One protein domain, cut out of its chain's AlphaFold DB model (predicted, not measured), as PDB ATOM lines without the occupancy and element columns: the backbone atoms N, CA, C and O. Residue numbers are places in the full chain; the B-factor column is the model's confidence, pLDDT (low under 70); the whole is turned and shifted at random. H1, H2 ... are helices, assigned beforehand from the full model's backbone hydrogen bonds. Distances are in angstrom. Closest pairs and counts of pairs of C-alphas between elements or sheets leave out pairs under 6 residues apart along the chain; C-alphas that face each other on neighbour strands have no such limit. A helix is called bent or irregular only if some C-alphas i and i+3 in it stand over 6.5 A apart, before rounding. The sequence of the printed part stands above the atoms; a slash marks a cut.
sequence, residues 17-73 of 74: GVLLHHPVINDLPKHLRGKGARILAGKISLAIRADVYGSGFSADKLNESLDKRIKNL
ATOM      1  N   GLY A  17     216.675 174.495 179.388       93.69
ATOM      2  CA  GLY A  17     217.124 175.882 179.517       93.69
ATOM      3  C   GLY A  17     218.487 175.937 180.203       93.69
ATOM      4  O   GLY A  17     219.391 175.184 179.843       93.69
ATOM      5  N   VAL A  18     218.591 176.759 181.250       94.62
ATOM      6  CA  VAL A  18     219.796 176.897 182.096       94.62
ATOM      7  C   VAL A  18     220.252 175.577 182.733       94.62
ATOM      8  O   VAL A  18     221.435 175.389 182.994       94.62
ATOM      9  N   LEU A  19     219.336 174.614 182.887       93.94
ATOM     10  CA  LEU A  19     219.623 173.275 183.414       93.94
ATOM     11  C   LEU A  19     220.710 172.522 182.631       93.94
ATOM     12  O   LEU A  19     221.329 171.624 183.188       93.94
ATOM     13  N   LEU A  20     220.968 172.873 181.365       94.06
ATOM     14  CA  LEU A  20     222.023 172.236 180.572       94.06
ATOM     15  C   LEU A  20     223.412 172.362 181.210       94.06
ATOM     16  O   LEU A  20     224.235 171.472 181.025       94.06
ATOM     17  N   HIS A  21     223.669 173.443 181.947       94.50
ATOM     18  CA  HIS A  21     224.972 173.688 182.565       94.50
ATOM     19  C   HIS A  21     225.249 172.783 183.768       94.50
ATOM     20  O   HIS A  21     226.386 172.691 184.212       94.50
ATOM     21  N   HIS A  22     224.230 172.094 184.286       94.19
ATOM     22  CA  HIS A  22     224.417 171.159 185.382       94.19
ATOM     23  C   HIS A  22     225.168 169.904 184.890       94.19
ATOM     24  O   HIS A  22     224.741 169.310 183.891       94.19
ATOM     25  N   PRO A  23     226.228 169.440 185.585       92.44
ATOM     26  CA  PRO A  23     227.101 168.354 185.113       92.44
ATOM     27  C   PRO A  23     226.327 167.067 184.800       92.44
ATOM     28  O   PRO A  23     226.478 166.490 183.728       92.44
ATOM     29  N   VAL A  24     225.357 166.716 185.653       90.56
ATOM     30  CA  VAL A  24     224.445 165.568 185.462       90.56
ATOM     31  C   VAL A  24     223.774 165.535 184.081       90.56
ATOM     32  O   VAL A  24     223.462 164.458 183.582       90.56
ATOM     33  N   ILE A  25     223.517 166.689 183.461       93.38
ATOM     34  CA  ILE A  25     222.888 166.773 182.135       93.38
ATOM     35  C   ILE A  25     223.932 166.982 181.046       93.38
ATOM     36  O   ILE A  25     223.803 166.394 179.971       93.38
ATOM     37  N   ASN A  26     224.939 167.818 181.295       93.12
ATOM     38  CA  ASN A  26     225.973 168.111 180.310       93.12
ATOM     39  C   ASN A  26     226.728 166.840 179.880       93.12
ATOM     40  O   ASN A  26     226.947 166.631 178.682       93.12
ATOM     41  N   ASP A  27     227.003 165.954 180.837       91.94
ATOM     42  CA  ASP A  27     227.762 164.718 180.628       91.94
ATOM     43  C   ASP A  27     226.942 163.620 179.930       91.94
ATOM     44  O   ASP A  27     227.490 162.632 179.444       91.94
ATOM     45  N   LEU A  28     225.616 163.773 179.837       91.81
ATOM     46  CA  LEU A  28     224.761 162.799 179.160       91.81
ATOM     47  C   LEU A  28     224.866 162.905 177.626       91.81
ATOM     48  O   LEU A  28     224.954 164.011 177.070       91.81
ATOM     49  N   PRO A  29     224.718 161.777 176.902       94.06
ATOM     50  CA  PRO A  29     224.543 161.763 175.452       94.06
ATOM     51  C   PRO A  29     223.410 162.691 174.987       94.06
ATOM     52  O   PRO A  29     222.350 162.764 175.613       94.06
ATOM     53  N   LYS A  30     223.581 163.367 173.839       92.56
ATOM     54  CA  LYS A  30     222.652 164.404 173.323       92.56
ATOM     55  C   LYS A  30     221.174 163.975 173.258       92.56
ATOM     56  O   LYS A  30     220.289 164.826 173.391       92.56
ATOM     57  N   HIS A  31     220.904 162.688 173.039       92.69
ATOM     58  CA  HIS A  31     219.551 162.128 172.978       92.69
ATOM     59  C   HIS A  31     218.920 161.930 174.372       92.69
ATOM     60  O   HIS A  31     217.703 162.046 174.512       92.69
ATOM     61  N   LEU A  32     219.732 161.730 175.417       94.44
ATOM     62  CA  LEU A  32     219.290 161.572 176.809       94.44
ATOM     63  C   LEU A  32     219.175 162.898 177.564       94.44
ATOM     64  O   LEU A  32     218.381 162.988 178.499       94.44
ATOM     65  N   ARG A  33     219.881 163.953 177.132       94.50
ATOM     66  CA  ARG A  33     219.867 165.275 177.797       94.50
ATOM     67  C   ARG A  33     218.465 165.828 178.057       94.50
ATOM     68  O   ARG A  33     218.230 166.429 179.096       94.50
ATOM     69  N   GLY A  34     217.517 165.605 177.144       94.50
ATOM     70  CA  GLY A  34     216.124 166.031 177.338       94.50
ATOM     71  C   GLY A  34     215.407 165.267 178.460       94.50
ATOM     72  O   GLY A  34     214.683 165.868 179.251       94.50
ATOM     73  N   LYS A  35     215.637 163.950 178.567       94.44
ATOM     74  CA  LYS A  35     215.097 163.128 179.662       94.44
ATOM     75  C   LYS A  35     215.750 163.512 180.998       94.44
ATOM     76  O   LYS A  35     215.034 163.717 181.974       94.44
ATOM     77  N   GLY A  36     217.074 163.701 181.012       94.94
ATOM     78  CA  GLY A  36     217.821 164.163 182.189       94.94
ATOM     79  C   GLY A  36     217.344 165.528 182.695       94.94
ATOM     80  O   GLY A  36     217.040 165.673 183.876       94.94
ATOM     81  N   ALA A  37     217.160 166.495 181.791       95.62
ATOM     82  CA  ALA A  37     216.631 167.816 182.129       95.62
ATOM     83  C   ALA A  37     215.242 167.763 182.775       95.62
ATOM     84  O   ALA A  37     214.996 168.464 183.754       95.62
ATOM     85  N   ARG A  38     214.352 166.895 182.278       95.00
ATOM     86  CA  ARG A  38     213.017 166.706 182.860       95.00
ATOM     87  C   ARG A  38     213.078 166.124 184.273       95.00
ATOM     88  O   ARG A  38     212.337 166.570 185.145       95.00
ATOM     89  N   ILE A  39     213.946 165.136 184.499       94.75
ATOM     90  CA  ILE A  39     214.125 164.514 185.819       94.75
ATOM     91  C   ILE A  39     214.654 165.547 186.817       94.75
ATOM     92  O   ILE A  39     214.073 165.689 187.893       94.75
ATOM     93  N   LEU A  40     215.699 166.293 186.440       94.88
ATOM     94  CA  LEU A  40     216.292 167.329 187.286       94.88
ATOM     95  C   LEU A  40     215.274 168.425 187.624       94.88
ATOM     96  O   LEU A  40     215.103 168.754 188.793       94.88
ATOM     97  N   ALA A  41     214.544 168.936 186.625       95.75
ATOM     98  CA  ALA A  41     213.523 169.961 186.831       95.75
ATOM     99  C   ALA A  41     212.471 169.531 187.868       95.75
ATOM    100  O   ALA A  41     212.144 170.300 188.767       95.75
ATOM    101  N   GLY A  42     211.994 168.282 187.796       93.88
ATOM    102  CA  GLY A  42     211.016 167.762 188.754       93.88
ATOM    103  C   GLY A  42     211.544 167.701 190.192       93.88
ATOM    104  O   GLY A  42     210.797 167.973 191.128       93.88
ATOM    105  N   LYS A  43     212.829 167.378 190.376       92.94
ATOM    106  CA  LYS A  43     213.473 167.358 191.698       92.94
ATOM    107  C   LYS A  43     213.688 168.771 192.238       92.94
ATOM    108  O   LYS A  43     213.330 169.026 193.383       92.94
ATOM    109  N   ILE A  44     214.125 169.704 191.393       93.94
ATOM    110  CA  ILE A  44     214.237 171.128 191.744       93.94
ATOM    111  C   ILE A  44     212.879 171.690 192.193       93.94
ATOM    112  O   ILE A  44     212.803 172.352 193.221       93.94
ATOM    113  N   SER A  45     211.782 171.385 191.491       93.69
ATOM    114  CA  SER A  45     210.444 171.860 191.880       93.69
ATOM    115  C   SER A  45     209.945 171.316 193.225       93.69
ATOM    116  O   SER A  45     209.055 171.922 193.823       93.69
ATOM    117  N   LEU A  46     210.449 170.163 193.677       90.56
ATOM    118  CA  LEU A  46     210.173 169.640 195.018       90.56
ATOM    119  C   LEU A  46     211.053 170.326 196.065       90.56
ATOM    120  O   LEU A  46     210.529 170.732 197.096       90.56
ATOM    121  N   ALA A  47     212.344 170.502 195.768       91.44
ATOM    122  CA  ALA A  47     213.287 171.194 196.645       91.44
ATOM    123  C   ALA A  47     212.839 172.636 196.929       91.44
ATOM    124  O   ALA A  47     212.675 172.997 198.085       91.44
ATOM    125  N   ILE A  48     212.483 173.404 195.892       93.19
ATOM    126  CA  ILE A  48     211.988 174.784 196.046       93.19
ATOM    127  C   ILE A  48     210.759 174.839 196.960       93.19
ATOM    128  O   ILE A  48     210.646 175.721 197.802       93.19
ATOM    129  N   ARG A  49     209.815 173.903 196.806       90.50
ATOM    130  CA  ARG A  49     208.622 173.871 197.665       90.50
ATOM    131  C   ARG A  49     208.978 173.557 199.112       90.50
ATOM    132  O   ARG A  49     208.418 174.169 200.012       90.50
ATOM    133  N   ALA A  50     209.892 172.620 199.330       90.31
ATOM    134  CA  ALA A  50     210.372 172.310 200.664       90.31
ATOM    135  C   ALA A  50     211.075 173.507 201.321       90.31
ATOM    136  O   ALA A  50     210.784 173.798 202.476       90.31
ATOM    137  N   ASP A  51     211.921 174.224 200.577       89.00
ATOM    138  CA  ASP A  51     212.615 175.419 201.068       89.00
ATOM    139  C   ASP A  51     211.632 176.541 201.440       89.00
ATOM    140  O   ASP A  51     211.818 177.225 202.441       89.00
ATOM    141  N   VAL A  52     210.559 176.718 200.658       93.19
ATOM    142  CA  VAL A  52     209.559 177.776 200.884       93.19
ATOM    143  C   VAL A  52     208.612 177.467 202.052       93.19
ATOM    144  O   VAL A  52     208.245 178.380 202.785       93.19
ATOM    145  N   TYR A  53     208.188 176.210 202.229       88.81
ATOM    146  CA  TYR A  53     207.110 175.841 203.169       88.81
ATOM    147  C   TYR A  53     207.567 175.032 204.401       88.81
ATOM    148  O   TYR A  53     206.732 174.625 205.199       88.81
ATOM    149  N   GLY A  54     208.866 174.764 204.528       73.56
ATOM    150  CA  GLY A  54     209.545 173.871 205.477       73.56
ATOM    151  C   GLY A  54     208.755 173.182 206.605       73.56
ATOM    152  O   GLY A  54     208.466 173.774 207.638       73.56
ATOM    153  N   SER A  55     208.594 171.859 206.485       59.44
ATOM    154  CA  SER A  55     208.869 170.905 207.578       59.44
ATOM    155  C   SER A  55     209.120 169.492 207.015       59.44
ATOM    156  O   SER A  55     208.420 169.031 206.118       59.44
ATOM    157  N   GLY A  56     210.159 168.803 207.509       67.44
ATOM    158  CA  GLY A  56     210.388 167.365 207.262       67.44
ATOM    159  C   GLY A  56     211.042 166.947 205.934       67.44
ATOM    160  O   GLY A  56     211.031 165.760 205.601       67.44
ATOM    161  N   PHE A  57     211.623 167.868 205.160       75.75
ATOM    162  CA  PHE A  57     212.278 167.524 203.894       75.75
ATOM    163  C   PHE A  57     213.744 167.108 204.085       75.75
ATOM    164  O   PHE A  57     214.515 167.794 204.747       75.75
ATOM    165  N   SER A  58     214.141 165.990 203.471       81.81
ATOM    166  CA  SER A  58     215.522 165.497 203.484       81.81
ATOM    167  C   SER A  58     216.132 165.636 202.091       81.81
ATOM    168  O   SER A  58     215.742 164.928 201.155       81.81
ATOM    169  N   ALA A  59     217.091 166.556 201.964       85.38
ATOM    170  CA  ALA A  59     217.825 166.806 200.724       85.38
ATOM    171  C   ALA A  59     218.570 165.552 200.235       85.38
ATOM    172  O   ALA A  59     218.565 165.257 199.039       85.38
ATOM    173  N   ASP A  60     219.111 164.756 201.159       88.06
ATOM    174  CA  ASP A  60     219.845 163.525 200.845       88.06
ATOM    175  C   ASP A  60     218.964 162.503 200.125       88.06
ATOM    176  O   ASP A  60     219.343 161.974 199.081       88.06
ATOM    177  N   LYS A  61     217.731 162.295 200.608       89.19
ATOM    178  CA  LYS A  61     216.755 161.413 199.944       89.19
ATOM    179  C   LYS A  61     216.422 161.905 198.536       89.19
ATOM    180  O   LYS A  61     216.196 161.104 197.623       89.19
ATOM    181  N   LEU A  62     216.369 163.224 198.343       90.38
ATOM    182  CA  LEU A  62     216.089 163.807 197.039       90.38
ATOM    183  C   LEU A  62     217.248 163.552 196.063       90.38
ATOM    184  O   LEU A  62     216.990 163.087 194.948       90.38
ATOM    185  N   ASN A  63     218.488 163.775 196.500       91.00
ATOM    186  CA  ASN A  63     219.698 163.507 195.718       91.00
ATOM    187  C   ASN A  63     219.823 162.022 195.366       91.00
ATOM    188  O   ASN A  63     219.947 161.677 194.193       91.00
ATOM    189  N   GLU A  64     219.636 161.128 196.335       92.81
ATOM    190  CA  GLU A  64     219.698 159.685 196.097       92.81
ATOM    191  C   GLU A  64     218.652 159.236 195.057       92.81
ATOM    192  O   GLU A  64     218.918 158.436 194.156       92.81
ATOM    193  N   SER A  65     217.439 159.793 195.133       91.69
ATOM    194  CA  SER A  65     216.375 159.502 194.169       91.69
ATOM    195  C   SER A  65     216.647 160.063 192.765       91.69
ATOM    196  O   SER A  65     216.153 159.511 191.775       91.69
ATOM    197  N   LEU A  66     217.394 161.166 192.669       92.75
ATOM    198  CA  LEU A  66     217.847 161.745 191.410       92.75
ATOM    199  C   LEU A  66     218.906 160.835 190.791       92.75
ATOM    200  O   LEU A  66     218.737 160.412 189.647       92.75
ATOM    201  N   ASP A  67     219.920 160.458 191.563       91.94
ATOM    202  CA  ASP A  67     221.021 159.614 191.103       91.94
ATOM    203  C   ASP A  67     220.534 158.244 190.637       91.94
ATOM    204  O   ASP A  67     220.929 157.782 189.565       91.94
ATOM    205  N   LYS A  68     219.599 157.620 191.369       93.69
ATOM    206  CA  LYS A  68     218.946 156.366 190.949       93.69
ATOM    207  C   LYS A  68     218.272 156.507 189.581       93.69
ATOM    208  O   LYS A  68     218.444 155.659 188.710       93.69
ATOM    209  N   ARG A  69     217.531 157.598 189.357       92.25
ATOM    210  CA  ARG A  69     216.851 157.841 188.074       92.25
ATOM    211  C   ARG A  69     217.820 158.135 186.934       92.25
ATOM    212  O   ARG A  69     217.539 157.737 185.809       92.25
ATOM    213  N   ILE A  70     218.920 158.833 187.206       90.56
ATOM    214  CA  ILE A  70     219.947 159.123 186.200       90.56
ATOM    215  C   ILE A  70     220.740 157.861 185.853       90.56
ATOM    216  O   ILE A  70     221.008 157.635 184.676       90.56
ATOM    217  N   LYS A  71     221.057 157.008 186.835       90.12
ATOM    218  CA  LYS A  71     221.696 155.704 186.597       90.12
ATOM    219  C   LYS A  71     220.846 154.807 185.705       90.12
ATOM    220  O   LYS A  71     221.379 154.274 184.750       90.12
ATOM    221  N   ASN A  72     219.536 154.729 185.940       89.81
ATOM    222  CA  ASN A  72     218.623 153.938 185.100       89.81
ATOM    223  C   ASN A  72     218.460 154.482 183.667       89.81
ATOM    224  O   ASN A  72     217.787 153.863 182.845       89.81
ATOM    225  N   LEU A  73     218.972 155.684 183.394       82.38
ATOM    226  CA  LEU A  73     218.909 156.329 182.087       82.38
ATOM    227  C   LEU A  73     220.159 156.066 181.236       82.38
ATOM    228  O   LEU A  73     220.079 156.234 180.018       82.38
TER     229      LEU A  73
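Overview. This is residues 17 to 73 of the 74 residues of the protein "C/D box methylation guide ribonucleoprotein complex aNOP56 subunit" of Candidatus Undinarchaeales archaeon ERR594346 U_76725 (UniProt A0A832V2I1). A long helical hairpin, in which the long helix H3 and the shorter H4 lie side by side and run opposite ways, has two one-turn helices, H1 and H2, packed on the H3 end where residues 33 to 41 lie. At the other end of H3 the turn at residues 51 to 56, of which 51 to 53 belong to H3, sticks out free. The printed part has 57 residues with four named helices, in the order H1, H2, H3, H4, and no named strand; the class is all helix. The whole is only just compact, close to loose, with a radius of gyration of the C-alphas of 12.0 A, and it is elongated, with spans of 37 by 22 by 14 A.

Arrangement. H1, residues 18 to 21, and H2, residues 23 to 26, are close but not clearly touching, and their closest C-alphas, those of Leu 20 and Asn 26, are 5.7 A apart. H3, residues 33 to 53, is the hub and touches three other helices. H1 touches H3 at residues 33 to 41 of H3 alone, with the C-alphas of Leu 19 and Ala 37 closest at 6.4 A. H2 touches H3 at residues 33 to 37 of H3 alone, with the C-alphas of Ile 25 and Arg 33 closest at 5.5 A. H4, residues 59 to 71, touches H3 and forms a helical hairpin with it, at a shallow tilt of 10 degrees, opposite ways; their closest C-alphas, those of Gly 36 and Ile 70, are 6.8 A apart. H2 and H4 are close but not clearly touching, with the C-alphas of Val 24 and Ile 70 closest at 7.9 A. H1 and H4 are apart. In H4 every O i to N i+4 pair is within hydrogen-bond range, in H3 16 of 17 are, and H1 and H2 are too short for such a pair.

Along the chain. H1 begins at C-alpha 18, at (219.796, 176.897, 182.096), and measures 6.1 A from first to last C-alpha; it is neither bent nor irregular, but only just. H2 measures 4.9 A from C-alpha 23 to C-alpha 26. H3 runs 30.3 A from C-alpha 33, at (219.867, 165.275, 177.797), to C-alpha 53, at (207.110, 175.841, 203.169). H4 runs 18.4 A from C-alpha 59 to C-alpha 71, which is at (221.696, 155.704, 186.597).

Size, cuts and confidence. The two C-alphas farthest apart, those of Lys 30 and Ser 55, are 37.5 A apart. The printed part runs from residue 17 to 73 and has no cut. The links from H1 to H2 and from H3 to H4 are tight, the link from H2 to H3 is short, and no link is long. The mean pLDDT of the printed part is 90.5, and residues 55 to 56 are under 70.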